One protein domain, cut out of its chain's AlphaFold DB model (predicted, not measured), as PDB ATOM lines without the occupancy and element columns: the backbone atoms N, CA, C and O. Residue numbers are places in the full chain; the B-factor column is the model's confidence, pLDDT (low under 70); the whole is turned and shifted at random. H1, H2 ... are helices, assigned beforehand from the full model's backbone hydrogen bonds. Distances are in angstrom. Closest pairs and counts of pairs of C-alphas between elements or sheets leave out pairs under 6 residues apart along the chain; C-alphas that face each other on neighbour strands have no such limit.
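Overview. This is residues 28 to 71 of the 84 residues of an uncharacterized protein of Actinomadura bangladeshensis (UniProt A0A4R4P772). A short helix, H1, crosses the early part of a longer helix, H2, at about a right angle. H2 lies along the longest axis, with the loop of residues 44 to 53 at one end and residues 66 to 71, which stand free, at the other. The printed part has 44 residues with two named helices, H1 then H2, and no named strand; the class is all helix. It is elongated, 35 by 22 by 13 A, and only just compact, close to loose, with a radius of gyration of the C-alphas of 11.0 A.

Along the chain. H1 is residues 35 to 43, from C-alpha 35 at (-34.744, -39.312, 18.877). Residues 47 to 48 pair with 51 to 52, antiparallel. H2 is residues 54 to 69, 22.2 A long, ending at C-alpha 69 at (-39.195, -47.541, 6.253).

Arrangement. H1 and H2 touch, H2 with residues 57 to 61 alone; their closest C-alphas, of Val 36 and Ser 58, are 6.0 A apart. Their lines stand about perpendicular, at 85 degrees. In H2 every O i to N i+4 pair is within hydrogen-bond range, in H1 4 of 5.

Size, cuts and confidence. The C-alphas farthest apart, of Arg 49 and Gly 71, are 34.8 A apart. The link is short, the printed part has no cut, and no printed residue is under 70 in pLDDT.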
ATOM      1  N   GLY A  28     -43.732 -31.526  17.402       81.00
ATOM      2  CA  GLY A  28     -43.829 -31.498  18.870       81.00
ATOM      3  C   GLY A  28     -42.670 -32.215  19.573       81.00
ATOM      4  O   GLY A  28     -42.908 -33.074  20.420       81.00
ATOM      5  N   LEU A  29     -41.432 -31.927  19.169       89.12
ATOM      6  CA  LEU A  29     -40.214 -32.517  19.713       89.12
ATOM      7  C   LEU A  29     -39.758 -31.762  20.960       89.12
ATOM      8  O   LEU A  29     -39.903 -30.547  21.064       89.12
ATOM      9  N   VAL A  30     -39.140 -32.491  21.881       92.19
ATOM     10  CA  VAL A  30     -38.338 -31.912  22.956       92.19
ATOM     11  C   VAL A  30     -36.892 -31.891  22.478       92.19
ATOM     12  O   VAL A  30     -36.286 -32.947  22.296       92.19
ATOM     13  N   GLU A  31     -36.358 -30.694  22.250       92.44
ATOM     14  CA  GLU A  31     -35.039 -30.491  21.631       92.44
ATOM     15  C   GLU A  31     -33.890 -31.113  22.436       92.44
ATOM     16  O   GLU A  31     -32.948 -31.650  21.859       92.44
ATOM     17  N   ASP A  32     -34.008 -31.116  23.765       95.56
ATOM     18  CA  ASP A  32     -32.996 -31.672  24.671       95.56
ATOM     19  C   ASP A  32     -32.997 -33.209  24.728       95.56
ATOM     20  O   ASP A  32     -32.138 -33.816  25.375       95.56
ATOM     21  N   LEU A  33     -33.970 -33.866  24.088       94.62
ATOM     22  CA  LEU A  33     -34.118 -35.316  24.114       94.62
ATOM     23  C   LEU A  33     -33.595 -35.967  22.837       94.62
ATOM     24  O   LEU A  33     -33.739 -35.458  21.726       94.62
ATOM     25  N   SER A  34     -33.048 -37.173  22.986       95.38
ATOM     26  CA  SER A  34     -32.667 -37.976  21.828       95.38
ATOM     27  C   SER A  34     -33.894 -38.351  20.985       95.38
ATOM     28  O   SER A  34     -35.035 -38.321  21.452       95.38
ATOM     29  N   VAL A  35     -33.671 -38.773  19.737       93.75
ATOM     30  CA  VAL A  35     -34.744 -39.312  18.877       93.75
ATOM     31  C   VAL A  35     -35.435 -40.510  19.540       93.75
ATOM     32  O   VAL A  35     -36.655 -40.643  19.461       93.75
ATOM     33  N   VAL A  36     -34.667 -41.366  20.225       96.62
ATOM     34  CA  VAL A  36     -35.204 -42.528  20.948       96.62
ATOM     35  C   VAL A  36     -36.146 -42.078  22.055       96.62
ATOM     36  O   VAL A  36     -37.245 -42.616  22.165       96.62
ATOM     37  N   ASP A  37     -35.749 -41.074  22.833       95.31
ATOM     38  CA  ASP A  37     -36.541 -40.590  23.963       95.31
ATOM     39  C   ASP A  37     -37.787 -39.833  23.495       95.31
ATOM     40  O   ASP A  37     -38.869 -40.058  24.031       95.31
ATOM     41  N   ASN A  38     -37.675 -39.018  22.440       94.38
ATOM     42  CA  ASN A  38     -38.819 -38.347  21.816       94.38
ATOM     43  C   ASN A  38     -39.881 -39.348  21.335       94.38
ATOM     44  O   ASN A  38     -41.073 -39.144  21.553       94.38
ATOM     45  N   ILE A  39     -39.467 -40.465  20.731       93.88
ATOM     46  CA  ILE A  39     -40.400 -41.523  20.316       93.88
ATOM     47  C   ILE A  39     -40.949 -42.271  21.542       93.88
ATOM     48  O   ILE A  39     -42.153 -42.532  21.628       93.88
ATOM     49  N   ALA A  40     -40.096 -42.591  22.518       95.00
ATOM     50  CA  ALA A  40     -40.478 -43.305  23.736       95.00
ATOM     51  C   ALA A  40     -41.441 -42.512  24.636       95.00
ATOM     52  O   ALA A  40     -42.219 -43.130  25.364       95.00
ATOM     53  N   LEU A  41     -41.471 -41.177  24.558       93.06
ATOM     54  CA  LEU A  41     -42.507 -40.360  25.205       93.06
ATOM     55  C   LEU A  41     -43.920 -40.717  24.727       93.06
ATOM     56  O   LEU A  41     -44.867 -40.616  25.505       93.06
ATOM     57  N   HIS A  42     -44.066 -41.157  23.474       88.38
ATOM     58  CA  HIS A  42     -45.358 -41.525  22.902       88.38
ATOM     59  C   HIS A  42     -45.668 -43.022  23.046       88.38
ATOM     60  O   HIS A  42     -46.782 -43.385  23.416       88.38
ATOM     61  N   ILE A  43     -44.691 -43.900  22.781       89.94
ATOM     62  CA  ILE A  43     -44.902 -45.365  22.783       89.94
ATOM     63  C   ILE A  43     -44.561 -46.048  24.120       89.94
ATOM     64  O   ILE A  43     -44.860 -47.226  24.310       89.94
ATOM     65  N   GLY A  44     -43.940 -45.320  25.049       94.44
ATOM     66  CA  GLY A  44     -43.516 -45.793  26.365       94.44
ATOM     67  C   GLY A  44     -42.049 -46.241  26.444       94.44
ATOM     68  O   GLY A  44     -41.487 -46.831  25.521       94.44
ATOM     69  N   PHE A  45     -41.437 -46.012  27.611       96.94
ATOM     70  CA  PHE A  45     -40.086 -46.482  27.937       96.94
ATOM     71  C   PHE A  45     -40.085 -47.941  28.391       96.94
ATOM     72  O   PHE A  45     -40.901 -48.350  29.224       96.94
ATOM     73  N   GLN A  46     -39.095 -48.708  27.934       97.50
ATOM     74  CA  GLN A  46     -38.849 -50.040  28.471       97.50
ATOM     75  C   GLN A  46     -38.241 -49.928  29.866       97.50
ATOM     76  O   GLN A  46     -37.412 -49.054  30.133       97.50
ATOM     77  N   ARG A  47     -38.652 -50.819  30.772       96.62
ATOM     78  CA  ARG A  47     -38.173 -50.823  32.156       96.62
ATOM     79  C   ARG A  47     -37.622 -52.182  32.546       96.62
ATOM     80  O   ARG A  47     -38.202 -53.216  32.227       96.62
ATOM     81  N   ARG A  48     -36.536 -52.181  33.314       94.62
ATOM     82  CA  ARG A  48     -35.949 -53.374  33.924       94.62
ATOM     83  C   ARG A  48     -35.697 -53.103  35.398       94.62
ATOM     84  O   ARG A  48     -34.962 -52.188  35.754       94.62
ATOM     85  N   ARG A  49     -36.330 -53.906  36.263       95.44
ATOM     86  CA  ARG A  49     -36.280 -53.746  37.732       95.44
ATOM     87  C   ARG A  49     -36.696 -52.333  38.189       95.44
ATOM     88  O   ARG A  49     -36.094 -51.775  39.095       95.44
ATOM     89  N   GLY A  50     -37.696 -51.751  37.524       94.44
ATOM     90  CA  GLY A  50     -38.226 -50.413  37.823       94.44
ATOM     91  C   GLY A  50     -37.453 -49.240  37.206       94.44
ATOM     92  O   GLY A  50     -37.987 -48.138  37.164       94.44
ATOM     93  N   LEU A  51     -36.252 -49.464  36.667       96.75
ATOM     94  CA  LEU A  51     -35.444 -48.429  36.018       96.75
ATOM     95  C   LEU A  51     -35.646 -48.441  34.505       96.75
ATOM     96  O   LEU A  51     -35.930 -49.494  33.933       96.75
ATOM     97  N   ILE A  52     -35.473 -47.287  33.858       95.56
ATOM     98  CA  ILE A  52     -35.500 -47.189  32.396       95.56
ATOM     99  C   ILE A  52     -34.347 -48.017  31.823       95.56
ATOM    100  O   ILE A  52     -33.185 -47.847  32.195       95.56
ATOM    101  N   ASP A  53     -34.679 -48.922  30.909       97.25
ATOM    102  CA  ASP A  53     -33.714 -49.697  30.146       97.25
ATOM    103  C   ASP A  53     -33.569 -49.071  28.758       97.25
ATOM    104  O   ASP A  53     -34.352 -49.341  27.841       97.25
ATOM    105  N   GLY A  54     -32.564 -48.208  28.609       95.62
ATOM    106  CA  GLY A  54     -32.306 -47.511  27.351       95.62
ATOM    107  C   GLY A  54     -31.986 -48.464  26.199       95.62
ATOM    108  O   GLY A  54     -32.428 -48.237  25.080       95.62
ATOM    109  N   ARG A  55     -31.296 -49.587  26.458       96.62
ATOM    110  CA  ARG A  55     -30.945 -50.550  25.402       96.62
ATOM    111  C   ARG A  55     -32.190 -51.246  24.858       96.62
ATOM    112  O   ARG A  55     -32.337 -51.359  23.644       96.62
ATOM    113  N   SER A  56     -33.074 -51.692  25.748       97.00
ATOM    114  CA  SER A  56     -34.353 -52.286  25.346       97.00
ATOM    115  C   SER A  56     -35.245 -51.259  24.639       97.00
ATOM    116  O   SER A  56     -35.822 -51.553  23.595       97.00
ATOM    117  N   THR A  57     -35.289 -50.021  25.143       97.62
ATOM    118  CA  THR A  57     -36.055 -48.924  24.526       97.62
ATOM    119  C   THR A  57     -35.573 -48.637  23.104       97.62
ATOM    120  O   THR A  57     -36.384 -48.627  22.181       97.62
ATOM    121  N   SER A  58     -34.260 -48.516  22.889       97.25
ATOM    122  CA  SER A  58     -33.691 -48.324  21.551       97.25
ATOM    123  C   SER A  58     -34.020 -49.471  20.596       97.25
ATOM    124  O   SER A  58     -34.284 -49.221  19.424       97.25
ATOM    125  N   ALA A  59     -34.038 -50.720  21.073       97.19
ATOM    126  CA  ALA A  59     -34.401 -51.867  20.240       97.19
ATOM    127  C   ALA A  59     -35.871 -51.809  19.786       97.19
ATOM    128  O   ALA A  59     -36.170 -52.093  18.626       97.19
ATOM    129  N   VAL A  60     -36.782 -51.392  20.672       95.81
ATOM    130  CA  VAL A  60     -38.199 -51.187  20.332       95.81
ATOM    131  C   VAL A  60     -38.361 -50.041  19.334       95.81
ATOM    132  O   VAL A  60     -39.025 -50.214  18.315       95.81
ATOM    133  N   VAL A  61     -37.712 -48.900  19.574       96.44
ATOM    134  CA  VAL A  61     -37.767 -47.749  18.658       96.44
ATOM    135  C   VAL A  61     -37.224 -48.111  17.275       96.44
ATOM    136  O   VAL A  61     -37.838 -47.767  16.267       96.44
ATOM    137  N   ALA A  62     -36.116 -48.853  17.203       95.50
ATOM    138  CA  ALA A  62     -35.550 -49.302  15.932       95.50
ATOM    139  C   ALA A  62     -36.535 -50.164  15.129       95.50
ATOM    140  O   ALA A  62     -36.631 -50.005  13.914       95.50
ATOM    141  N   ARG A  63     -37.301 -51.034  15.800       93.12
ATOM    142  CA  ARG A  63     -38.350 -51.834  15.156       93.12
ATOM    143  C   ARG A  63     -39.469 -50.961  14.589       93.12
ATOM    144  O   ARG A  63     -39.840 -51.146  13.438       93.12
ATOM    145  N   VAL A  64     -39.966 -49.993  15.360       90.62
ATOM    146  CA  VAL A  64     -41.023 -49.072  14.899       90.62
ATOM    147  C   VAL A  64     -40.554 -48.255  13.691       90.62
ATOM    148  O   VAL A  64     -41.281 -48.096  12.714       90.62
ATOM    149  N   LEU A  65     -39.310 -47.772  13.713       91.69
ATOM    150  CA  LEU A  65     -38.733 -47.046  12.580       91.69
ATOM    151  C   LEU A  65     -38.529 -47.935  11.344       91.69
ATOM    152  O   LEU A  65     -38.597 -47.427  10.225       91.69
ATOM    153  N   ALA A  66     -38.278 -49.234  11.519       91.62
ATOM    154  CA  ALA A  66     -38.212 -50.175  10.405       91.62
ATOM    155  C   ALA A  66     -39.583 -50.338   9.729       91.62
ATOM    156  O   ALA A  66     -39.665 -50.232   8.511       91.62
ATOM    157  N   GLU A  67     -40.665 -50.455  10.506       88.38
ATOM    158  CA  GLU A  67     -42.035 -50.528   9.966       88.38
ATOM    159  C   GLU A  67     -42.396 -49.284   9.129       88.38
ATOM    160  O   GLU A  67     -43.045 -49.393   8.092       88.38
ATOM    161  N   LEU A  68     -41.914 -48.102   9.530       85.69
ATOM    162  CA  LEU A  68     -42.069 -46.869   8.750       85.69
ATOM    163  C   LEU A  68     -41.270 -46.885   7.440       85.69
ATOM    164  O   LEU A  68     -41.762 -46.403   6.420       85.69
ATOM    165  N   ARG A  69     -40.043 -47.426   7.454       86.81
ATOM    166  CA  ARG A  69     -39.195 -47.541   6.253       86.81
ATOM    167  C   ARG A  69     -39.794 -48.478   5.212       86.81
ATOM    168  O   ARG A  69     -39.692 -48.189   4.024       86.81
ATOM    169  N   ASP A  70     -40.421 -49.554   5.667       85.81
ATOM    170  CA  ASP A  70     -41.003 -50.583   4.805       85.81
ATOM    171  C   ASP A  70     -42.377 -50.170   4.232       85.81
ATOM    172  O   ASP A  70     -42.930 -50.852   3.368       85.81
ATOM    173  N   GLY A  71     -42.897 -49.011   4.657       76.75
ATOM    174  CA  GLY A  71     -44.148 -48.415   4.205       76.75
ATOM    175  C   GLY A  71     -45.304 -48.700   5.165       76.75
ATOM    176  O   GLY A  71     -45.760 -49.833   5.309       76.75
TER     177      GLY A  71